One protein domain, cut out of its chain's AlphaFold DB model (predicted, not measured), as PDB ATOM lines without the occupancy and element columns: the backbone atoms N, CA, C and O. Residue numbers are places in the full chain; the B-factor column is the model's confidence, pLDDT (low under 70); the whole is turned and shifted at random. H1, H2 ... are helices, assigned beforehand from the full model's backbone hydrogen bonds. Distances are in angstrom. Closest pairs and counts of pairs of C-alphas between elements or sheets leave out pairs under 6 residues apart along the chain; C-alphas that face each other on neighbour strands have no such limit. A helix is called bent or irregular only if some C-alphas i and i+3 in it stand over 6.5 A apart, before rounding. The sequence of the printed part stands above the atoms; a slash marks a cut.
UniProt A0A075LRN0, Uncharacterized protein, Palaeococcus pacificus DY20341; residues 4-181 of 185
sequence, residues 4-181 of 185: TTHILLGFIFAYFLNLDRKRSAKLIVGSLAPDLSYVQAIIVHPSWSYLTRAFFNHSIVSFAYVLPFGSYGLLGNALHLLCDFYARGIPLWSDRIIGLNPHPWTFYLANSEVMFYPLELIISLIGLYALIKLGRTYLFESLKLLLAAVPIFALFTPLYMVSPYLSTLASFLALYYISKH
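Overview. This is residues 4 to 181 of the 185 residues of an uncharacterized protein of Palaeococcus pacificus DY20341 (UniProt A0A075LRN0). Two bent helices, H2 and H3, make the middle of a compact all-helix body, and H3 folds back on itself. H1 packs on H2a and H3b, and H5 packs on H1; the hairpin of H6 and H7 covers another side, while residues 96 to 101 stick out. The 178 printed residues include seven named helices, H1 to H7 in order, and no named strand; the radius of gyration of the C-alphas is 16.4 A and the spans are 47 by 42 by 24 A.

Arrangement. By hydrogen bonds H2, residues 21 to 44, and H3, residues 48 to 86, were each assigned as one helix, but both are bent: C-alphas 31 and 34 are 7.3 A apart, 68 and 71 9.1 A. Their arms are H2a to 31, H2b from 34, H3a to 68 and H3b from 71. H1, residues 4 to 16, touches H2a, closest C-alphas Gly 10 and Ile 28, 4.7 A. H5, residues 118 to 134, touches H1 at a steep tilt of 51 degrees, closest C-alphas Leu 8 and Gly 127, 4.5 A. H2a touches H3b, closest C-alphas Gly 30 and Gly 73, 4.0 A. H6, residues 136 to 160, touches H7, residues 164 to 181, closest C-alphas Tyr 160 and Ser 167, 5.0 A. H2a, H3a, H6 and H7 make an up-and-down bundle, each running against the one before. H4, residues 95 to 98, touches no helix. Every O i to N i+4 pair is within hydrogen-bond range in H2a, H3b, H5 and H7, but 7 of 9 in H1, 13 of 17 in H3a, 17 of 21 in H6 and 3 of 7 in H2b, whose O i to N i+3 count is 6 of 8; H4 is too short.

Along the chain. H1 begins at C-alpha 4, (102.961, 125.766, 134.046); H7 ends at C-alpha 181, (77.422, 122.937, 129.940). H6 measures 35.1 A and H3a 30.3 A; both are irregular, C-alphas 155 and 158 being 7.4 A apart, 65 and 68 7.3 A.

Size, cuts and confidence. The printed part has no cut. The link from H4 to H5 is long, with 19 residues. Residue 4, residues 46 to 60 and 86 to 117 have pLDDT under 70.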
ATOM      1  N   THR A   4     103.223 124.404 134.528       61.72
ATOM      2  CA  THR A   4     102.961 125.766 134.046       61.72
ATOM      3  C   THR A   4     103.539 126.033 132.657       61.72
ATOM      4  O   THR A   4     102.912 126.750 131.879       61.72
ATOM      5  N   THR A   5     104.681 125.435 132.302       71.62
ATOM      6  CA  THR A   5     105.316 125.634 130.985       71.62
ATOM      7  C   THR A   5     104.518 124.967 129.855       71.62
ATOM      8  O   THR A   5     104.429 125.506 128.751       71.62
ATOM      9  N   HIS A   6     103.861 123.835 130.123       75.25
ATOM     10  CA  HIS A   6     103.112 123.099 129.100       75.25
ATOM     11  C   HIS A   6     101.757 123.729 128.769       75.25
ATOM     12  O   HIS A   6     101.328 123.724 127.617       75.25
ATOM     13  N   ILE A   7     101.122 124.377 129.747       76.75
ATOM     14  CA  ILE A   7      99.931 125.210 129.514       76.75
ATOM     15  C   ILE A   7     100.256 126.344 128.537       76.75
ATOM     16  O   ILE A   7      99.462 126.669 127.650       76.75
ATOM     17  N   LEU A   8     101.441 126.940 128.690       85.06
ATOM     18  CA  LEU A   8     101.903 128.038 127.852       85.06
ATOM     19  C   LEU A   8     102.060 127.618 126.384       85.06
ATOM     20  O   LEU A   8     101.717 128.414 125.512       85.06
ATOM     21  N   LEU A   9     102.420 126.365 126.085       84.31
ATOM     22  CA  LEU A   9     102.400 125.835 124.710       84.31
ATOM     23  C   LEU A   9     101.003 125.871 124.091       84.31
ATOM     24  O   LEU A   9     100.855 126.265 122.934       84.31
ATOM     25  N   GLY A  10      99.970 125.519 124.862       84.75
ATOM     26  CA  GLY A  10      98.583 125.624 124.412       84.75
ATOM     27  C   GLY A  10      98.242 127.047 123.960       84.75
ATOM     28  O   GLY A  10      97.642 127.236 122.903       84.75
ATOM     29  N   PHE A  11      98.698 128.063 124.699       87.19
ATOM     30  CA  PHE A  11      98.517 129.466 124.312       87.19
ATOM     31  C   PHE A  11      99.342 129.875 123.089       87.19
ATOM     32  O   PHE A  11      98.825 130.599 122.239       87.19
ATOM     33  N   ILE A  12     100.585 129.400 122.966       90.56
ATOM     34  CA  ILE A  12     101.435 129.642 121.788       90.56
ATOM     35  C   ILE A  12     100.710 129.175 120.527       90.56
ATOM     36  O   ILE A  12     100.483 129.962 119.609       90.56
ATOM     37  N   PHE A  13     100.290 127.911 120.490       89.44
ATOM     38  CA  PHE A  13      99.629 127.347 119.315       89.44
ATOM     39  C   PHE A  13      98.251 127.962 119.072       89.44
ATOM     40  O   PHE A  13      97.911 128.223 117.921       89.44
ATOM     41  N   ALA A  14      97.482 128.260 120.122       89.06
ATOM     42  CA  ALA A  14      96.228 128.998 119.982       89.06
ATOM     43  C   ALA A  14      96.429 130.354 119.288       89.06
ATOM     44  O   ALA A  14      95.668 130.696 118.383       89.06
ATOM     45  N   TYR A  15      97.475 131.093 119.668       91.12
ATOM     46  CA  TYR A  15      97.815 132.383 119.072       91.12
ATOM     47  C   TYR A  15      98.301 132.250 117.623       91.12
ATOM     48  O   TYR A  15      97.726 132.865 116.728       91.12
ATOM     49  N   PHE A  16      99.321 131.427 117.366       91.19
ATOM     50  CA  PHE A  16      99.930 131.321 116.034       91.19
ATOM     51  C   PHE A  16      99.022 130.655 114.997       91.19
ATOM     52  O   PHE A  16      99.094 130.998 113.819       91.19
ATOM     53  N   LEU A  17      98.148 129.736 115.416       89.81
ATOM     54  CA  LEU A  17      97.152 129.121 114.534       89.81
ATOM     55  C   LEU A  17      95.847 129.928 114.455       89.81
ATOM     56  O   LEU A  17      94.899 129.476 113.813       89.81
ATOM     57  N   ASN A  18      95.785 131.095 115.109       89.44
ATOM     58  CA  ASN A  18      94.619 131.975 115.157       89.44
ATOM     59  C   ASN A  18      93.325 131.217 115.514       89.44
ATOM     60  O   ASN A  18      92.298 131.317 114.836       89.44
ATOM     61  N   LEU A  19      93.402 130.370 116.545       88.94
ATOM     62  CA  LEU A  19      92.293 129.509 116.938       88.94
ATOM     63  C   LEU A  19      91.185 130.316 117.610       88.94
ATOM     64  O   LEU A  19      91.431 131.186 118.443       88.94
ATOM     65  N   ASP A  20      89.937 129.946 117.320       87.69
ATOM     66  CA  ASP A  20      88.807 130.436 118.100       87.69
ATOM     67  C   ASP A  20      88.891 129.970 119.567       87.69
ATOM     68  O   ASP A  20      89.632 129.049 119.937       87.69
ATOM     69  N   ARG A  21      88.083 130.599 120.422       82.62
ATOM     70  CA  ARG A  21      88.080 130.345 121.866       82.62
ATOM     71  C   ARG A  21      87.789 128.890 122.229       82.62
ATOM     72  O   ARG A  21      88.410 128.366 123.151       82.62
ATOM     73  N   LYS A  22      86.874 128.228 121.520       85.12
ATOM     74  CA  LYS A  22      86.481 126.844 121.819       85.12
ATOM     75  C   LYS A  22      87.594 125.874 121.453       85.12
ATOM     76  O   LYS A  22      87.889 124.959 122.215       85.12
ATOM     77  N   ARG A  23      88.231 126.074 120.298       88.88
ATOM     78  CA  ARG A  23      89.380 125.271 119.851       88.88
ATOM     79  C   ARG A  23      90.581 125.471 120.770       88.88
ATOM     80  O   ARG A  23      91.188 124.489 121.184       88.88
ATOM     81  N   SER A  24      90.845 126.716 121.160       86.38
ATOM     82  CA  SER A  24      91.895 127.070 122.120       86.38
ATOM     83  C   SER A  24      91.681 126.401 123.476       86.38
ATOM     84  O   SER A  24      92.608 125.819 124.025       86.38
ATOM     85  N   ALA A  25      90.453 126.407 123.998       84.56
ATOM     86  CA  ALA A  25      90.142 125.749 125.264       84.56
ATOM     87  C   ALA A  25      90.363 124.226 125.199       84.56
ATOM     88  O   ALA A  25      90.969 123.663 126.106       84.56
ATOM     89  N   LYS A  26      89.953 123.559 124.107       87.75
ATOM     90  CA  LYS A  26      90.231 122.122 123.892       87.75
ATOM     91  C   LYS A  26      91.729 121.835 123.851       87.75
ATOM     92  O   LYS A  26      92.170 120.863 124.451       87.75
ATOM     93  N   LEU A  27      92.484 122.691 123.165       89.44
ATOM     94  CA  LEU A  27      93.936 122.597 123.066       89.44
ATOM     95  C   LEU A  27      94.598 122.725 124.443       89.44
ATOM     96  O   LEU A  27      95.391 121.870 124.813       89.44
ATOM     97  N   ILE A  28      94.216 123.736 125.227       84.94
ATOM     98  CA  ILE A  28      94.753 123.978 126.574       84.94
ATOM     99  C   ILE A  28      94.408 122.826 127.526       84.94
ATOM    100  O   ILE A  28      95.279 122.380 128.264       84.94
ATOM    101  N   VAL A  29      93.175 122.302 127.489       85.12
ATOM    102  CA  VAL A  29      92.800 121.110 128.275       85.12
ATOM    103  C   VAL A  29      93.649 119.908 127.873       85.12
ATOM    104  O   VAL A  29      94.139 119.189 128.737       85.12
ATOM    105  N   GLY A  30      93.836 119.696 126.568       87.00
ATOM    106  CA  GLY A  30      94.696 118.639 126.047       87.00
ATOM    107  C   GLY A  30      96.125 118.762 126.568       87.00
ATOM    108  O   GLY A  30      96.677 117.797 127.083       87.00
ATOM    109  N   SER A  31      96.692 119.969 126.516       85.75
ATOM    110  CA  SER A  31      98.024 120.278 127.047       85.75
ATOM    111  C   SER A  31      98.115 120.234 128.567       85.75
ATOM    112  O   SER A  31      99.212 120.298 129.099       85.75
ATOM    113  N   LEU A  32      96.999 120.128 129.279       81.25
ATOM    114  CA  LEU A  32      96.953 119.929 130.725       81.25
ATOM    115  C   LEU A  32      96.765 118.468 131.112       81.25
ATOM    116  O   LEU A  32      96.860 118.133 132.291       81.25
ATOM    117  N   ALA A  33      96.434 117.605 130.155       80.75
ATOM    118  CA  ALA A  33      95.935 116.289 130.487       80.75
ATOM    119  C   ALA A  33      96.953 115.408 131.236       80.75
ATOM    120  O   ALA A  33      96.565 114.789 132.233       80.75
ATOM    121  N   PRO A  34      98.244 115.390 130.847       77.69
ATOM    122  CA  PRO A  34      99.259 114.679 131.614       77.69
ATOM    123  C   PRO A  34      99.386 115.247 133.035       77.69
ATOM    124  O   PRO A  34      99.279 114.492 133.997       77.69
ATOM    125  N   ASP A  35      99.455 116.571 133.200       77.75
ATOM    126  CA  ASP A  35      99.583 117.208 134.521       77.75
ATOM    127  C   ASP A  35      98.400 116.938 135.454       77.75
ATOM    128  O   ASP A  35      98.575 116.644 136.640       77.75
ATOM    129  N   LEU A  36      97.176 117.021 134.932       77.56
ATOM    130  CA  LEU A  36      95.969 116.782 135.720       77.56
ATOM    131  C   LEU A  36      95.908 115.338 136.224       77.56
ATOM    132  O   LEU A  36      95.484 115.104 137.356       77.56
ATOM    133  N   SER A  37      96.399 114.376 135.438       73.12
ATOM    134  CA  SER A  37      96.496 112.978 135.871       73.12
ATOM    135  C   SER A  37      97.421 112.778 137.087       73.12
ATOM    136  O   SER A  37      97.231 111.828 137.854       73.12
ATOM    137  N   TYR A  38      98.355 113.707 137.343       72.88
ATOM    138  CA  TYR A  38      99.254 113.664 138.505       72.88
ATOM    139  C   TYR A  38      98.647 114.205 139.782       72.88
ATOM    140  O   TYR A  38      99.092 113.805 140.855       72.88
ATOM    141  N   VAL A  39      97.626 115.060 139.701       76.06
ATOM    142  CA  VAL A  39      96.980 115.620 140.897       76.06
ATOM    143  C   VAL A  39      96.543 114.490 141.833       76.06
ATOM    144  O   VAL A  39      96.864 114.504 143.015       76.06
ATOM    145  N   GLN A  40      95.905 113.454 141.286       78.31
ATOM    146  CA  GLN A  40      95.454 112.289 142.053       78.31
ATOM    147  C   GLN A  40      96.626 111.432 142.553       78.31
ATOM    148  O   GLN A  40      96.621 110.994 143.702       78.31
ATOM    149  N   ALA A  41      97.661 111.238 141.728       75.88
ATOM    150  CA  ALA A  41      98.852 110.475 142.103       75.88
ATOM    151  C   ALA A  41      99.600 111.111 143.285       75.88
ATOM    152  O   ALA A  41      99.980 110.404 144.213       75.88
ATOM    153  N   ILE A  42      99.766 112.439 143.269       74.69
ATOM    154  CA  ILE A  42     100.426 113.212 144.330       74.69
ATOM    155  C   ILE A  42      99.642 113.111 145.639       74.69
ATOM    156  O   ILE A  42     100.252 112.959 146.696       74.69
ATOM    157  N   ILE A  43      98.308 113.163 145.574       75.69
ATOM    158  CA  ILE A  43      97.457 113.067 146.766       75.69
ATOM    159  C   ILE A  43      97.551 111.673 147.403       75.69
ATOM    160  O   ILE A  43      97.634 111.574 148.625       75.69
ATOM    161  N   VAL A  44      97.540 110.598 146.605       79.19
ATOM    162  CA  VAL A  44      97.522 109.219 147.136       79.19
ATOM    163  C   VAL A  44      98.925 108.718 147.502       79.19
ATOM    164  O   VAL A  44      99.099 108.043 148.514       79.19
ATOM    165  N   HIS A  45      99.936 109.039 146.695       76.00
ATOM    166  CA  HIS A  45     101.293 108.513 146.836       76.00
ATOM    167  C   HIS A  45     102.340 109.603 146.547       76.00
ATOM    168  O   HIS A  45     102.851 109.698 145.428       76.00
ATOM    169  N   PRO A  46     102.749 110.383 147.563       68.69
ATOM    170  CA  PRO A  46     103.685 111.496 147.382       68.69
ATOM    171  C   PRO A  46     105.133 111.056 147.089       68.69
ATOM    172  O   PRO A  46     106.006 111.894 146.882       68.69
ATOM    173  N   SER A  47     105.428 109.751 147.075       69.62
ATOM    174  CA  SER A  47     106.776 109.245 146.798       69.62
ATOM    175  C   SER A  47     107.169 109.421 145.327       69.62
ATOM    176  O   SER A  47     106.458 108.960 144.430       69.62
ATOM    177  N   TRP A  48     108.362 109.969 145.085       58.44
ATOM    178  CA  TRP A  48     108.908 110.228 143.747       58.44
ATOM    179  C   TRP A  48     108.907 109.009 142.814       58.44
ATOM    180  O   TRP A  48     108.494 109.117 141.668       58.44
ATOM    181  N   SER A  49     109.290 107.824 143.298       60.28
ATOM    182  CA  SER A  49     109.339 106.602 142.474       60.28
ATOM    183  C   SER A  49     107.959 106.121 142.005       60.28
ATOM    184  O   SER A  49     107.833 105.515 140.937       60.28
ATOM    185  N   TYR A  50     106.911 106.384 142.791       60.66
ATOM    186  CA  TYR A  50     105.531 106.126 142.388       60.66
ATOM    187  C   TYR A  50     105.072 107.150 141.351       60.66
ATOM    188  O   TYR A  50     104.531 106.758 140.319       60.66
ATOM    189  N   LEU A  51     105.369 108.433 141.580       62.44
ATOM    190  CA  LEU A  51     105.056 109.514 140.646       62.44
ATOM    191  C   LEU A  51     105.671 109.259 139.271       62.44
ATOM    192  O   LEU A  51     104.967 109.356 138.277       62.44
ATOM    193  N   THR A  52     106.928 108.824 139.201       59.66
ATOM    194  CA  THR A  52     107.618 108.495 137.944       59.66
ATOM    195  C   THR A  52     106.930 107.358 137.171       59.66
ATOM    196  O   THR A  52     106.734 107.454 135.963       59.66
ATOM    197  N   ARG A  53     106.502 106.278 137.836       58.56
ATOM    198  CA  ARG A  53     105.792 105.171 137.160       58.56
ATOM    199  C   ARG A  53     104.370 105.547 136.754       58.56
ATOM    200  O   ARG A  53     103.939 105.207 135.654       58.56
ATOM    201  N   ALA A  54     103.662 106.269 137.620       60.31
ATOM    202  CA  ALA A  54     102.351 106.820 137.308       60.31
ATOM    203  C   ALA A  54     102.442 107.779 136.111       60.31
ATOM    204  O   ALA A  54     101.610 107.698 135.214       60.31
ATOM    205  N   PHE A  55     103.497 108.595 136.043       61.66
ATOM    206  CA  PHE A  55     103.780 109.501 134.935       61.66
ATOM    207  C   PHE A  55     103.854 108.769 133.606       61.66
ATOM    208  O   PHE A  55     103.129 109.108 132.674       61.66
ATOM    209  N   PHE A  56     104.677 107.725 133.531       60.25
ATOM    210  CA  PHE A  56     104.845 106.957 132.303       60.25
ATOM    211  C   PHE A  56     103.534 106.309 131.831       60.25
ATOM    212  O   PHE A  56     103.147 106.438 130.669       60.25
ATOM    213  N   ASN A  57     102.811 105.673 132.753       63.16
ATOM    214  CA  ASN A  57     101.568 104.975 132.435       63.16
ATOM    215  C   ASN A  57     100.439 105.938 132.045       63.16
ATOM    216  O   ASN A  57      99.711 105.682 131.087       63.16
ATOM    217  N   HIS A  58     100.303 107.069 132.743       67.81
ATOM    218  CA  HIS A  58      99.282 108.067 132.421       67.81
ATOM    219  C   HIS A  58      99.627 108.878 131.174       67.81
ATOM    220  O   HIS A  58      98.714 109.217 130.434       67.81
ATOM    221  N   SER A  59     100.905 109.104 130.870       66.25
ATOM    222  CA  SER A  59     101.345 109.771 129.634       66.25
ATOM    223  C   SER A  59     100.972 109.000 128.366       66.25
ATOM    224  O   SER A  59     100.649 109.604 127.350       66.25
ATOM    225  N   ILE A  60     100.981 107.665 128.405       66.06
ATOM    226  CA  ILE A  60     100.583 106.844 127.250       66.06
ATOM    227  C   ILE A  60      99.054 106.789 127.125       66.06
ATOM    228  O   ILE A  60      98.509 106.897 126.026       66.06
ATOM    229  N   VAL A  61      98.348 106.652 128.251       75.56
ATOM    230  CA  VAL A  61      96.882 106.506 128.274       75.56
ATOM    231  C   VAL A  61      96.159 107.862 128.187       75.56
ATOM    232  O   VAL A  61      94.974 107.907 127.858       75.56
ATOM    233  N   SER A  62      96.862 108.984 128.377       78.25
ATOM    234  CA  SER A  62      96.296 110.341 128.334       78.25
ATOM    235  C   SER A  62      95.604 110.668 127.016       78.25
ATOM    236  O   SER A  62      94.595 111.377 127.021       78.25
ATOM    237  N   PHE A  63      96.055 110.080 125.904       83.31
ATOM    238  CA  PHE A  63      95.384 110.204 124.609       83.31
ATOM    239  C   PHE A  63      93.934 109.723 124.652       83.31
ATOM    240  O   PHE A  63      93.071 110.365 124.058       83.31
ATOM    241  N   ALA A  64      93.645 108.645 125.388       84.69
ATOM    242  CA  ALA A  64      92.284 108.147 125.555       84.69
ATOM    243  C   ALA A  64      91.424 109.125 126.369       84.69
ATOM    244  O   ALA A  64      90.259 109.352 126.041       84.69
ATOM    245  N   TYR A  65      92.001 109.754 127.396       85.81
ATOM    246  CA  TYR A  65      91.282 110.693 128.257       85.81
ATOM    247  C   TYR A  65      90.879 111.984 127.541       85.81
ATOM    248  O   TYR A  65      89.845 112.574 127.862       85.81
ATOM    249  N   VAL A  66      91.670 112.419 126.558       88.56
ATOM    250  CA  VAL A  66      91.406 113.656 125.810       88.56
ATOM    251  C   VAL A  66      90.548 113.454 124.558       88.56
ATOM    252  O   VAL A  66      90.169 114.444 123.930       88.56
ATOM    253  N   LEU A  67      90.172 112.215 124.207       89.69
ATOM    254  CA  LEU A  67      89.297 111.926 123.059       89.69
ATOM    255  C   LEU A  67      88.006 112.769 123.024       89.69
ATOM    256  O   LEU A  67      87.675 113.276 121.947       89.69
ATOM    257  N   PRO A  68      87.294 113.015 124.147       89.38
ATOM    258  CA  PRO A  68      86.093 113.857 124.142       89.38
ATOM    259  C   PRO A  68      86.340 115.299 123.661       89.38
ATOM    260  O   PRO A  68      85.423 115.969 123.181       89.38
ATOM    261  N   PHE A  69      87.581 115.784 123.753       88.75
ATOM    262  CA  PHE A  69      87.996 117.122 123.325       88.75
ATOM    263  C   PHE A  69      88.420 117.163 121.842       88.75
ATOM    264  O   PHE A  69      88.744 118.235 121.322       88.75
ATOM    265  N   GLY A  70      88.355 116.034 121.130       91.06
ATOM    266  CA  GLY A  70      88.601 115.926 119.692       91.06
ATOM    267  C   GLY A  70      90.055 116.182 119.288       91.06
ATOM    268  O   GLY A  70      90.977 116.091 120.098       91.06
ATOM    269  N   SER A  71      90.261 116.533 118.016       92.88
ATOM    270  CA  SER A  71      91.598 116.716 117.428       92.88
ATOM    271  C   SER A  71      92.454 117.758 118.153       92.88
ATOM    272  O   SER A  71      93.653 117.556 118.301       92.88
ATOM    273  N   TYR A  72      91.853 118.838 118.661       89.94
ATOM    274  CA  TYR A  72      92.579 119.858 119.425       89.94
ATOM    275  C   TYR A  72      93.017 119.363 120.807       89.94
ATOM    276  O   TYR A  72      94.115 119.697 121.236       89.94
ATOM    277  N   GLY A  73      92.214 118.531 121.480       89.44
ATOM    278  CA  GLY A  73      92.630 117.884 122.729       89.44
ATOM    279  C   GLY A  73      93.788 116.909 122.515       89.44
ATOM    280  O   GLY A  73      94.773 116.948 123.249       89.44
ATOM    281  N   LEU A  74      93.708 116.096 121.457       91.00
ATOM    282  CA  LEU A  74      94.786 115.182 121.063       91.00
ATOM    283  C   LEU A  74      96.074 115.934 120.710       91.00
ATOM    284  O   LEU A  74      97.147 115.545 121.160       91.00
ATOM    285  N   LEU A  75      95.964 117.028 119.950       90.38
ATOM    286  CA  LEU A  75      97.100 117.880 119.606       90.38
ATOM    287  C   LEU A  75      97.732 118.497 120.856       90.38
ATOM    288  O   LEU A  75      98.949 118.462 121.000       90.38
ATOM    289  N   GLY A  76      96.919 119.022 121.775       88.56
ATOM    290  CA  GLY A  76      97.409 119.606 123.021       88.56
ATOM    291  C   GLY A  76      98.185 118.595 123.863       88.56
ATOM    292  O   GLY A  76      99.278 118.907 124.336       88.56
ATOM    293  N   ASN A  77      97.656 117.373 123.979       88.25
ATOM    294  CA  ASN A  77      98.304 116.270 124.688       88.25
ATOM    295  C   ASN A  77      99.611 115.841 124.006       88.25
ATOM    296  O   ASN A  77     100.628 115.666 124.668       88.25
ATOM    297  N   ALA A  78      99.614 115.730 122.674       86.38
ATOM    298  CA  ALA A  78     100.813 115.394 121.909       86.38
ATOM    299  C   ALA A  78     101.920 116.445 122.075       86.38
ATOM    300  O   ALA A  78     103.079 116.083 122.255       86.38
ATOM    301  N   LEU A  79     101.570 117.735 122.052       85.56
ATOM    302  CA  LEU A  79     102.520 118.830 122.264       85.56
ATOM    303  C   LEU A  79     103.109 118.811 123.674       85.56
ATOM    304  O   LEU A  79     104.310 119.015 123.824       85.56
ATOM    305  N   HIS A  80     102.285 118.529 124.686       83.56
ATOM    306  CA  HIS A  80     102.758 118.359 126.057       83.56
ATOM    307  C   HIS A  80     103.798 117.240 126.132       83.56
ATOM    308  O   HIS A  80     104.928 117.481 126.542       83.56
ATOM    309  N   LEU A  81     103.445 116.035 125.674       80.19
ATOM    310  CA  LEU A  81     104.331 114.870 125.740       80.19
ATOM    311  C   LEU A  81     105.599 115.056 124.904       80.19
ATOM    312  O   LEU A  81     106.672 114.612 125.298       80.19
ATOM    313  N   LEU A  82     105.510 115.735 123.761       78.31
ATOM    314  CA  LEU A  82     106.687 116.072 122.969       78.31
ATOM    315  C   LEU A  82     107.625 117.001 123.752       78.31
ATOM    316  O   LEU A  82     108.833 116.779 123.768       78.31
ATOM    317  N   CYS A  83     107.089 118.003 124.446       75.44
ATOM    318  CA  CYS A  83     107.897 118.884 125.282       75.44
ATOM    319  C   CYS A  83     108.480 118.173 126.502       75.44
ATOM    320  O   CYS A  83     109.674 118.336 126.748       75.44
ATOM    321  N   ASP A  84     107.721 117.314 127.182       72.88
ATOM    322  CA  ASP A  84     108.276 116.472 128.243       72.88
ATOM    323  C   ASP A  84     109.376 115.543 127.715       72.88
ATOM    324  O   ASP A  84     110.355 115.284 128.414       72.88
ATOM    325  N   PHE A  85     109.238 115.014 126.495       70.62
ATOM    326  CA  PHE A  85     110.250 114.157 125.880       70.62
ATOM    327  C   PHE A  85     111.555 114.930 125.664       70.62
ATOM    328  O   PHE A  85     112.622 114.473 126.078       70.62
ATOM    329  N   TYR A  86     111.476 116.129 125.079       66.62
ATOM    330  CA  TYR A  86     112.645 116.985 124.851       66.62
ATOM    331  C   TYR A  86     113.261 117.526 126.144       66.62
ATOM    332  O   TYR A  86     114.481 117.648 126.234       66.62
ATOM    333  N   ALA A  87     112.439 117.819 127.146       65.06
ATOM    334  CA  ALA A  87     112.891 118.271 128.456       65.06
ATOM    335  C   ALA A  87     113.307 117.113 129.382       65.06
ATOM    336  O   ALA A  87     113.614 117.348 130.546       65.06
ATOM    337  N   ARG A  88     113.291 115.855 128.906       59.78
ATOM    338  CA  ARG A  88     113.501 114.642 129.726       59.78
ATOM    339  C   ARG A  88     112.620 114.601 130.992       59.78
ATOM    340  O   ARG A  88     112.956 113.937 131.970       59.78
ATOM    341  N   GLY A  89     111.479 115.291 130.958       53.97
ATOM    342  CA  GLY A  89     110.431 115.250 131.975       53.97
ATOM    343  C   GLY A  89     109.691 113.914 131.976       53.97
ATOM    344  O   GLY A  89     109.249 113.461 133.031       53.97
ATOM    345  N   ILE A  90     109.642 113.225 130.823       52.97
ATOM    346  CA  ILE A  90     109.166 111.840 130.772       52.97
ATOM    347  C   ILE A  90     110.230 110.909 131.373       52.97
ATOM    348  O   ILE A  90     111.378 110.902 130.919       52.97
ATOM    349  N   PRO A  91     109.844 109.992 132.279       45.94
ATOM    350  CA  PRO A  91     110.707 108.916 132.754       45.94
ATOM    351  C   PRO A  91     111.287 108.013 131.663       45.94
ATOM    352  O   PRO A  91     112.209 107.257 131.950       45.94
ATOM    353  N   LEU A  92     110.774 108.093 130.428       42.69
ATOM    354  CA  LEU A  92     111.324 107.407 129.258       42.69
ATOM    355  C   LEU A  92     112.810 107.698 129.054       42.69
ATOM    356  O   LEU A  92     113.467 106.917 128.386       42.69
ATOM    357  N   TRP A  93     113.309 108.821 129.579       43.38
ATOM    358  CA  TRP A  93     114.689 109.274 129.425       43.38
ATOM    359  C   TRP A  93     115.275 109.806 130.727       43.38
ATOM    360  O   TRP A  93     116.246 110.556 130.677       43.38
ATOM    361  N   SER A  94     114.705 109.471 131.895       45.75
ATOM    362  CA  SER A  94     115.338 109.931 133.131       45.75
ATOM    363  C   SER A  94     116.751 109.352 133.173       45.75
ATOM    364  O   SER A  94     116.933 108.132 133.091       45.75
ATOM    365  N   ASP A  95     117.743 110.231 133.288       44.84
ATOM    366  CA  ASP A  95     119.172 109.898 133.316       44.84
ATOM    367  C   ASP A  95     119.482 108.796 134.353       44.84
ATOM    368  O   ASP A  95     120.430 108.027 134.209       44.84
ATOM    369  N   ARG A  96     118.612 108.658 135.368       45.78
ATOM    370  CA  ARG A  96     118.674 107.649 136.432       45.78
ATOM    371  C   ARG A  96     118.197 106.239 136.037       45.78
ATOM    372  O   ARG A  96     118.565 105.296 136.725       45.78
ATOM    373  N   ILE A  97     117.391 106.070 134.984       43.88
ATOM    374  CA  ILE A  97     116.861 104.753 134.561       43.88
ATOM    375  C   ILE A  97     117.705 104.131 133.438       43.88
ATOM    376  O   ILE A  97     117.810 102.910 133.374       43.88
ATOM    377  N   ILE A  98     118.326 104.941 132.569       41.97
ATOM    378  CA  ILE A  98     118.975 104.447 131.331       41.97
ATOM    379  C   ILE A  98     120.485 104.741 131.292       41.97
ATOM    380  O   ILE A  98     121.158 104.398 130.325       41.97
ATOM    381  N   GLY A  99     121.058 105.365 132.329       43.25
ATOM    382  CA  GLY A  99     122.499 105.660 132.371       43.25
ATOM    383  C   GLY A  99     122.972 106.574 131.233       43.25
ATOM    384  O   GLY A  99     124.150 106.574 130.880       43.25
ATOM    385  N   LEU A 100     122.055 107.332 130.627       49.06
ATOM    386  CA  LEU A 100     122.380 108.313 129.603       49.06
ATOM    387  C   LEU A 100     123.042 109.518 130.268       49.06
ATOM    388  O   LEU A 100     122.554 110.020 131.278       49.06
ATOM    389  N   ASN A 101     124.138 109.998 129.674       50.59
ATOM    390  CA  ASN A 101     124.794 111.218 130.128       50.59
ATOM    391  C   ASN A 101     123.775 112.374 130.201       50.59
ATOM    392  O   ASN A 101     122.918 112.489 129.306       50.59
ATOM    393  N   PRO A 102     123.866 113.236 131.234       53.78
ATOM    394  CA  PRO A 102     123.033 114.426 131.322       53.78
ATOM    395  C   PRO A 102     123.197 115.243 130.038       53.78
ATOM    396  O   PRO A 102     124.307 115.414 129.526       53.78
ATOM    397  N   HIS A 103     122.079 115.684 129.465       52.91
ATOM    398  CA  HIS A 103     122.108 116.454 128.227       52.91
ATOM    399  C   HIS A 103     122.907 117.752 128.467       52.91
ATOM    400  O   HIS A 103     122.743 118.356 129.528       52.91
ATOM    401  N   PRO A 104     123.710 118.254 127.507       54.59
ATOM    402  CA  PRO A 104     124.505 119.486 127.668       54.59
ATOM    403  C   PRO A 104     123.712 120.759 128.025       54.59
ATOM    404  O   PRO A 104     124.314 121.799 128.267       54.59
ATOM    405  N   TRP A 105     122.377 120.692 128.052       53.38
ATOM    406  CA  TRP A 105     121.476 121.807 128.354       53.38
ATOM    407  C   TRP A 105     120.736 121.647 129.691       53.38
ATOM    408  O   TRP A 105     119.906 122.495 130.016       53.38
ATOM    409  N   THR A 106     121.011 120.583 130.453       55.41
ATOM    410  CA  THR A 106     120.446 120.371 131.791       55.41
ATOM    411  C   THR A 106     121.387 120.980 132.821       55.41
ATOM    412  O   THR A 106     122.436 120.415 133.136       55.41
ATOM    413  N   PHE A 107     121.018 122.139 133.363       53.47
ATOM    414  CA  PHE A 107     121.776 122.755 134.446       53.47
ATOM    415  C   PHE A 107     121.209 122.276 135.776       53.47
ATOM    416  O   PHE A 107     120.080 122.610 136.141       53.47
ATOM    417  N   TYR A 108     121.998 121.488 136.499       56.59
ATOM    418  CA  TYR A 108     121.720 121.173 137.892       56.59
ATOM    419  C   TYR A 108     122.189 122.353 138.738       56.59
ATOM    420  O   TYR A 108     123.382 122.661 138.778       56.59
ATOM    421  N   LEU A 109     121.261 123.035 139.410       47.69
ATOM    422  CA  LEU A 109     121.634 123.972 140.468       47.69
ATOM    423  C   LEU A 109     122.348 123.166 141.560       47.69
ATOM    424  O   LEU A 109     121.804 122.163 142.023       47.69
ATOM    425  N   ALA A 110     123.570 123.568 141.920       40.03
ATOM    426  CA  ALA A 110     124.454 122.836 142.828       40.03
ATOM    427  C   ALA A 110     123.692 122.246 144.036       40.03
ATOM    428  O   ALA A 110     123.030 122.975 144.771       40.03
ATOM    429  N   ASN A 111     123.781 120.921 144.218       44.78
ATOM    430  CA  ASN A 111     123.112 120.138 145.273       44.78
ATOM    431  C   ASN A 111     121.570 120.142 145.285       44.78
ATOM    432  O   ASN A 111     120.973 119.773 146.295       44.78
ATOM    433  N   SER A 112     120.904 120.499 144.187       45.47
ATOM    434  CA  SER A 112     119.442 120.440 144.094       45.47
ATOM    435  C   SER A 112     118.969 119.461 143.017       45.47
ATOM    436  O   SER A 112     119.575 119.331 141.956       45.47
ATOM    437  N   GLU A 113     117.834 118.797 143.260       51.09
ATOM    438  CA  GLU A 113     117.110 118.017 142.239       51.09
ATOM    439  C   GLU A 113     116.397 118.917 141.205       51.09
ATOM    440  O   GLU A 113     115.572 118.453 140.417       51.09
ATOM    441  N   VAL A 114     116.690 120.221 141.215       49.88
ATOM    442  CA  VAL A 114     116.077 121.213 140.338       49.88
ATOM    443  C   VAL A 114     116.883 121.286 139.047       49.88
ATOM    444  O   VAL A 114     118.010 121.780 139.014       49.88
ATOM    445  N   MET A 115     116.274 120.788 137.975       59.25
ATOM    446  CA  MET A 115     116.792 120.906 136.617       59.25
ATOM    447  C   MET A 115     116.293 122.212 136.001       59.25
ATOM    448  O   MET A 115     115.085 122.455 135.963       59.25
ATOM    449  N   PHE A 116     117.210 123.043 135.510       60.84
ATOM    450  CA  PHE A 116     116.867 124.192 134.680       60.84
ATOM    451  C   PHE A 116     117.041 123.842 133.202       60.84
ATOM    452  O   PHE A 116     118.128 123.447 132.775       60.84
ATOM    453  N   TYR A 117     115.971 124.040 132.430       69.19
ATOM    454  CA  TYR A 117     115.947 123.866 130.982       69.19
ATOM    455  C   TYR A 117     115.779 125.236 130.307       69.19
ATOM    456  O   TYR A 117     114.681 125.795 130.328       69.19
ATOM    457  N   PRO A 118     116.821 125.797 129.659       71.75
ATOM    458  CA  PRO A 118     116.724 127.087 128.965       71.75
ATOM    459  C   PRO A 118     115.598 127.146 127.925       71.75
ATOM    460  O   PRO A 118     114.998 128.197 127.702       71.75
ATOM    461  N   LEU A 119     115.272 126.004 127.312       73.75
ATOM    462  CA  LEU A 119     114.150 125.888 126.385       73.75
ATOM    463  C   LEU A 119     112.804 126.182 127.065       73.75
ATOM    464  O   LEU A 119     111.957 126.839 126.464       73.75
ATOM    465  N   GLU A 120     112.611 125.771 128.321       74.00
ATOM    466  CA  GLU A 120     111.400 126.095 129.081       74.00
ATOM    467  C   GLU A 120     111.278 127.593 129.344       74.00
ATOM    468  O   GLU A 120     110.171 128.127 129.293       74.00
ATOM    469  N   LEU A 121     112.397 128.287 129.579       80.19
ATOM    470  CA  LEU A 121     112.392 129.743 129.712       80.19
ATOM    471  C   LEU A 121     111.927 130.397 128.404       80.19
ATOM    472  O   LEU A 121     111.063 131.270 128.432       80.19
ATOM    473  N   ILE A 122     112.438 129.941 127.257       82.62
ATOM    474  CA  ILE A 122     112.023 130.441 125.937       82.62
ATOM    475  C   ILE A 122     110.531 130.176 125.700       82.62
ATOM    476  O   ILE A 122     109.793 131.104 125.368       82.62
ATOM    477  N   ILE A 123     110.065 128.942 125.921       83.19
ATOM    478  CA  ILE A 123     108.646 128.573 125.794       83.19
ATOM    479  C   ILE A 123     107.790 129.434 126.726       83.19
ATOM    480  O   ILE A 123     106.751 129.945 126.312       83.19
ATOM    481  N   SER A 124     108.240 129.658 127.959       85.19
ATOM    482  CA  SER A 124     107.510 130.469 128.930       85.19
ATOM    483  C   SER A 124     107.383 131.922 128.477       85.19
ATOM    484  O   SER A 124     106.293 132.487 128.531       85.19
ATOM    485  N   LEU A 125     108.463 132.523 127.969       88.44
ATOM    486  CA  LEU A 125     108.449 133.896 127.457       88.44
ATOM    487  C   LEU A 125     107.532 134.040 126.235       88.44
ATOM    488  O   LEU A 125     106.703 134.953 126.189       88.44
ATOM    489  N   ILE A 126     107.631 133.123 125.267       90.00
ATOM    490  CA  ILE A 126     106.783 133.136 124.066       90.00
ATOM    491  C   ILE A 126     105.318 132.889 124.444       90.00
ATOM    492  O   ILE A 126     104.420 133.539 123.908       90.00
ATOM    493  N   GLY A 127     105.055 131.991 125.390       88.88
ATOM    494  CA  GLY A 127     103.702 131.695 125.844       88.88
ATOM    495  C   GLY A 127     103.067 132.827 126.637       88.88
ATOM    496  O   GLY A 127     101.891 133.114 126.428       88.88
ATOM    497  N   LEU A 128     103.831 133.533 127.472       88.56
ATOM    498  CA  LEU A 128     103.366 134.763 128.118       88.56
ATOM    499  C   LEU A 128     103.032 135.837 127.080       88.56
ATOM    500  O   LEU A 128     101.978 136.466 127.168       88.56
ATOM    501  N   TYR A 129     103.878 136.012 126.063       91.19
ATOM    502  CA  TYR A 129     103.587 136.916 124.949       91.19
ATOM    503  C   TYR A 129     102.291 136.525 124.220       91.19
ATOM    504  O   TYR A 129     101.416 137.372 124.024       91.19
ATOM    505  N   ALA A 130     102.131 135.246 123.869       89.94
ATOM    506  CA  ALA A 130     100.935 134.729 123.208       89.94
ATOM    507  C   ALA A 130      99.675 134.946 124.062       89.94
ATOM    508  O   ALA A 130      98.656 135.422 123.562       89.94
ATOM    509  N   LEU A 131      99.759 134.680 125.366       87.19
ATOM    510  CA  LEU A 131      98.679 134.906 126.322       87.19
ATOM    511  C   LEU A 131      98.271 136.384 126.397       87.19
ATOM    512  O   LEU A 131      97.079 136.698 126.378       87.19
ATOM    513  N   ILE A 132      99.246 137.297 126.429       88.44
ATOM    514  CA  ILE A 132      98.997 138.746 126.402       88.44
ATOM    515  C   ILE A 132      98.282 139.143 125.105       88.44
ATOM    516  O   ILE A 132      97.344 139.941 125.147       88.44
ATOM    517  N   LYS A 133      98.685 138.575 123.962       90.75
ATOM    518  CA  LYS A 133      98.083 138.871 122.653       90.75
ATOM    519  C   LYS A 133      96.681 138.297 122.474       90.75
ATOM    520  O   LYS A 133      95.838 138.969 121.888       90.75
ATOM    521  N   LEU A 134      96.411 137.106 123.005       86.69
ATOM    522  CA  LEU A 134      95.066 136.518 123.039       86.69
ATOM    523  C   LEU A 134      94.116 137.322 123.944       86.69
ATOM    524  O   LEU A 134      92.912 137.387 123.698       86.69
ATOM    525  N   GLY A 135      94.661 137.987 124.963       85.69
ATOM    526  CA  GLY A 135      93.947 138.949 125.792       85.69
ATOM    527  C   GLY A 135      93.297 138.347 127.040       85.69
ATOM    528  O   GLY A 135      93.218 137.134 127.243       85.69
ATOM    529  N   ARG A 136      92.802 139.237 127.912       79.81
ATOM    530  CA  ARG A 136      92.329 138.904 129.272       79.81
ATOM    531  C   ARG A 136      91.228 137.843 129.299       79.81
ATOM    532  O   ARG A 136      91.192 137.026 130.212       79.81
ATOM    533  N   THR A 137      90.352 137.824 128.299       77.38
ATOM    534  CA  THR A 137      89.260 136.847 128.215       77.38
ATOM    535  C   THR A 137      89.782 135.411 128.144       77.38
ATOM    536  O   THR A 137      89.250 134.544 128.831       77.38
ATOM    537  N   TYR A 138      90.845 135.149 127.377       76.81
ATOM    538  CA  TYR A 138      91.433 133.809 127.278       76.81
ATOM    539  C   TYR A 138      92.097 133.382 128.585       76.81
ATOM    540  O   TYR A 138      91.920 132.241 129.017       76.81
ATOM    541  N   LEU A 139      92.797 134.309 129.245       75.94
ATOM    542  CA  LEU A 139      93.412 134.075 130.549       75.94
ATOM    543  C   LEU A 139      92.371 133.653 131.591       75.94
ATOM    544  O   LEU A 139      92.525 132.609 132.222       75.94
ATOM    545  N   PHE A 140      91.295 134.429 131.750       79.75
ATOM    546  CA  PHE A 140      90.281 134.145 132.767       79.75
ATOM    547  C   PHE A 140      89.561 132.822 132.530       79.75
ATOM    548  O   PHE A 140      89.245 132.117 133.480       79.75
ATOM    549  N   GLU A 141      89.294 132.468 131.279       74.44
ATOM    550  CA  GLU A 141      88.576 131.236 130.947       74.44
ATOM    551  C   GLU A 141      89.446 129.999 131.125       74.44
ATOM    552  O   GLU A 141      88.990 128.995 131.667       74.44
ATOM    553  N   SER A 142      90.722 130.107 130.770       74.38
ATOM    554  CA  SER A 142      91.695 129.048 131.030       74.38
ATOM    555  C   SER A 142      91.911 128.866 132.532       74.38
ATOM    556  O   SER A 142      91.934 127.737 133.013       74.38
ATOM    557  N   LEU A 143      91.975 129.965 133.293       77.25
ATOM    558  CA  LEU A 143      92.077 129.922 134.750       77.25
ATOM    559  C   LEU A 143      90.828 129.300 135.389       77.25
ATOM    560  O   LEU A 143      90.958 128.465 136.275       77.25
ATOM    561  N   LYS A 144      89.621 129.646 134.921       81.44
ATOM    562  CA  LYS A 144      88.371 129.004 135.371       81.44
ATOM    563  C   LYS A 144      88.388 127.503 135.112       81.44
ATOM    564  O   LYS A 144      87.970 126.739 135.977       81.44
ATOM    565  N   LEU A 145      88.874 127.086 133.945       78.50
ATOM    566  CA  LEU A 145      88.968 125.679 133.587       78.50
ATOM    567  C   LEU A 145      89.993 124.935 134.463       78.50
ATOM    568  O   LEU A 145      89.681 123.859 134.964       78.50
ATOM    569  N   LEU A 146      91.153 125.536 134.737       76.75
ATOM    570  CA  LEU A 146      92.148 125.031 135.695       76.75
ATOM    571  C   LEU A 146      91.577 124.902 137.113       76.75
ATOM    572  O   LEU A 146      91.680 123.844 137.734       76.75
ATOM    573  N   LEU A 147      90.929 125.959 137.602       82.00
ATOM    574  CA  LEU A 147      90.301 125.996 138.924       82.00
ATOM    575  C   LEU A 147      89.125 125.023 139.049       82.00
ATOM    576  O   LEU A 147      88.812 124.607 140.157       82.00
ATOM    577  N   ALA A 148      88.479 124.649 137.942       84.12
ATOM    578  CA  ALA A 148      87.461 123.604 137.921       84.12
ATOM    579  C   ALA A 148      88.076 122.198 137.852       84.12
ATOM    580  O   ALA A 148      87.555 121.277 138.473       84.12
ATOM    581  N   ALA A 149      89.182 122.020 137.128       84.44
ATOM    582  CA  ALA A 149      89.825 120.722 136.970       84.44
ATOM    583  C   ALA A 149      90.370 120.183 138.300       84.44
ATOM    584  O   ALA A 149      90.067 119.052 138.664       84.44
ATOM    585  N   VAL A 150      91.098 120.992 139.073       82.88
ATOM    586  CA  VAL A 150      91.678 120.561 140.361       82.88
ATOM    587  C   VAL A 150      90.648 119.928 141.317       82.88
ATOM    588  O   VAL A 150      90.872 118.792 141.736       82.88
ATOM    589  N   PRO A 151      89.510 120.571 141.654       86.62
ATOM    590  CA  PRO A 151      88.524 119.984 142.558       86.62
ATOM    591  C   PRO A 151      87.828 118.755 141.967       86.62
ATOM    592  O   PRO A 151      87.502 117.844 142.720       86.62
ATOM    593  N   ILE A 152      87.630 118.686 140.644       89.56
ATOM    594  CA  ILE A 152      87.100 117.476 139.993       89.56
ATOM    595  C   ILE A 152      88.058 116.309 140.235       89.56
ATOM    596  O   ILE A 152      87.646 115.262 140.726       89.56
ATOM    597  N   PHE A 153      89.343 116.492 139.943       88.81
ATOM    598  CA  PHE A 153      90.338 115.439 140.123       88.81
ATOM    599  C   PHE A 153      90.489 115.061 141.599       88.81
ATOM    600  O   PHE A 153      90.526 113.872 141.913       88.81
ATOM    601  N   ALA A 154      90.472 116.043 142.505       84.88
ATOM    602  CA  ALA A 154      90.469 115.806 143.944       84.88
ATOM    603  C   ALA A 154      89.260 114.959 144.386       84.88
ATOM    604  O   ALA A 154      89.446 113.974 145.097       84.88
ATOM    605  N   LEU A 155      88.050 115.275 143.909       90.69
ATOM    606  CA  LEU A 155      86.816 114.551 144.232       90.69
ATOM    607  C   LEU A 155      86.864 113.078 143.805       90.69
ATOM    608  O   LEU A 155      86.382 112.215 144.533       90.69
ATOM    609  N   PHE A 156      87.457 112.783 142.647       90.06
ATOM    610  CA  PHE A 156      87.595 111.409 142.153       90.06
ATOM    611  C   PHE A 156      88.783 110.650 142.763       90.06
ATOM    612  O   PHE A 156      88.881 109.444 142.570       90.06
ATOM    613  N   THR A 157      89.645 111.294 143.558       87.25
ATOM    614  CA  THR A 157      90.831 110.656 144.162       87.25
ATOM    615  C   THR A 157      90.548 109.352 144.925       87.25
ATOM    616  O   THR A 157      91.349 108.430 144.787       87.25
ATOM    617  N   PRO A 158      89.439 109.178 145.674       89.44
ATOM    618  CA  PRO A 158      89.142 107.890 146.309       89.44
ATOM    619  C   PRO A 158      89.056 106.723 145.310       89.44
ATOM    620  O   PRO A 158      89.494 105.615 145.610       89.44
ATOM    621  N   LEU A 159      88.565 106.971 144.088       88.19
ATOM    622  CA  LEU A 159      88.517 105.971 143.019       88.19
ATOM    623  C   LEU A 159      89.918 105.612 142.507       88.19
ATOM    624  O   LEU A 159      90.130 104.494 142.043       88.19
ATOM    625  N   TYR A 160      90.885 106.523 142.632       85.50
ATOM    626  CA  TYR A 160      92.271 106.305 142.218       85.50
ATOM    627  C   TYR A 160      92.938 105.169 143.003       85.50
ATOM    628  O   TYR A 160      93.765 104.453 142.445       85.50
ATOM    629  N   MET A 161      92.542 104.955 144.265       84.00
ATOM    630  CA  MET A 161      93.024 103.833 145.083       84.00
ATOM    631  C   MET A 161      92.531 102.468 144.580       84.00
ATOM    632  O   MET A 161      93.168 101.454 144.844       84.00
ATOM    633  N   VAL A 162      91.405 102.438 143.859       87.62
ATOM    634  CA  VAL A 162      90.829 101.215 143.279       87.62
ATOM    635  C   VAL A 162      91.326 101.015 141.850       87.62
ATOM    636  O   VAL A 162      91.738  99.922 141.469       87.62
ATOM    637  N   SER A 163      91.272 102.073 141.040       86.81
ATOM    638  CA  SER A 163      91.712 102.063 139.649       86.81
ATOM    639  C   SER A 163      92.157 103.464 139.217       86.81
ATOM    640  O   SER A 163      91.311 104.325 138.935       86.81
ATOM    641  N   PRO A 164      93.478 103.699 139.098       83.25
ATOM    642  CA  PRO A 164      94.026 104.965 138.623       83.25
ATOM    643  C   PRO A 164      93.457 105.384 137.266       83.25
ATOM    644  O   PRO A 164      93.061 106.530 137.087       83.25
ATOM    645  N   TYR A 165      93.349 104.441 136.323       84.12
ATOM    646  CA  TYR A 165      92.867 104.722 134.970       84.12
ATOM    647  C   TYR A 165      91.390 105.120 134.947       84.12
ATOM    648  O   TYR A 165      91.016 106.083 134.278       84.12
ATOM    649  N   LEU A 166      90.547 104.413 135.707       86.50
ATOM    650  CA  LEU A 166      89.121 104.725 135.792       86.50
ATOM    651  C   LEU A 166      88.890 106.071 136.483       86.50
ATOM    652  O   LEU A 166      88.068 106.858 136.021       86.50
ATOM    653  N   SER A 167      89.639 106.353 137.551       88.06
ATOM    654  CA  SER A 167      89.592 107.633 138.263       88.06
ATOM    655  C   SER A 167      89.929 108.800 137.345       88.06
ATOM    656  O   SER A 167      89.176 109.775 137.258       88.06
ATOM    657  N   THR A 168      91.040 108.696 136.620       87.00
ATOM    658  CA  THR A 168      91.484 109.747 135.708       87.00
ATOM    659  C   THR A 168      90.504 109.909 134.544       87.00
ATOM    660  O   THR A 168      90.071 111.029 134.274       87.00
ATOM    661  N   LEU A 169      90.039 108.814 133.930       88.19
ATOM    662  CA  LEU A 169      89.016 108.859 132.879       88.19
ATOM    663  C   LEU A 169      87.723 109.539 133.356       88.19
ATOM    664  O   LEU A 169      87.226 110.447 132.690       88.19
ATOM    665  N   ALA A 170      87.195 109.142 134.517       91.00
ATOM    666  CA  ALA A 170      85.995 109.742 135.098       91.00
ATOM    667  C   ALA A 170      86.180 111.246 135.359       91.00
ATOM    668  O   ALA A 170      85.279 112.040 135.083       91.00
ATOM    669  N   SER A 171      87.374 111.648 135.799       90.81
ATOM    670  CA  SER A 171      87.722 113.054 136.034       90.81
ATOM    671  C   SER A 171      87.705 113.870 134.737       90.81
ATOM    672  O   SER A 171      87.114 114.951 134.695       90.81
ATOM    673  N   PHE A 172      88.273 113.345 133.646       90.19
ATOM    674  CA  PHE A 172      88.226 114.004 132.335       90.19
ATOM    675  C   PHE A 172      86.818 114.053 131.744       90.19
ATOM    676  O   PHE A 172      86.441 115.074 131.165       90.19
ATOM    677  N   LEU A 173      86.016 113.000 131.915       91.44
ATOM    678  CA  LEU A 173      84.615 112.995 131.486       91.44
ATOM    679  C   LEU A 173      83.790 114.034 132.252       91.44
ATOM    680  O   LEU A 173      83.010 114.766 131.641       91.44
ATOM    681  N   ALA A 174      83.998 114.157 133.564       91.38
ATOM    682  CA  ALA A 174      83.361 115.185 134.380       91.38
ATOM    683  C   ALA A 174      83.797 116.598 133.956       91.38
ATOM    684  O   ALA A 174      82.949 117.477 133.775       91.38
ATOM    685  N   LEU A 175      85.096 116.811 133.718       90.25
ATOM    686  CA  LEU A 175      85.620 118.082 133.210       90.25
ATOM    687  C   LEU A 175      85.017 118.428 131.845       90.25
ATOM    688  O   LEU A 175      84.574 119.560 131.640       90.25
ATOM    689  N   TYR A 176      84.945 117.461 130.929       90.31
ATOM    690  CA  TYR A 176      84.312 117.628 129.623       90.31
ATOM    691  C   TYR A 176      82.834 118.009 129.761       90.31
ATOM    692  O   TYR A 176      82.384 118.985 129.154       90.31
ATOM    693  N   TYR A 177      82.088 117.282 130.598       90.56
ATOM    694  CA  TYR A 177      80.674 117.540 130.851       90.56
ATOM    695  C   TYR A 177      80.453 118.965 131.368       90.56
ATOM    696  O   TYR A 177      79.664 119.714 130.787       90.56
ATOM    697  N   ILE A 178      81.181 119.380 132.406       87.69
ATOM    698  CA  ILE A 178      81.067 120.726 132.982       87.69
ATOM    699  C   ILE A 178      81.437 121.790 131.948       87.69
ATOM    700  O   ILE A 178      80.703 122.766 131.779       87.69
ATOM    701  N   SER A 179      82.527 121.583 131.212       85.12
ATOM    702  CA  SER A 179      83.011 122.548 130.224       85.12
ATOM    703  C   SER A 179      82.021 122.740 129.069       85.12
ATOM    704  O   SER A 179      81.805 123.870 128.624       85.12
ATOM    705  N   LYS A 180      81.345 121.666 128.637       85.88
ATOM    706  CA  LYS A 180      80.270 121.722 127.635       85.88
ATOM    707  C   LYS A 180      79.053 122.508 128.141       85.88
ATOM    708  O   LYS A 180      78.533 123.360 127.426       85.88
ATOM    709  N   HIS A 181      78.617 122.281 129.382       85.56
ATOM    710  CA  HIS A 181      77.422 122.937 129.940       85.56
ATOM    711  C   HIS A 181      77.661 124.397 130.349       85.56
ATOM    712  O   HIS A 181      76.755 125.224 130.260       85.56
TER     713      HIS A 181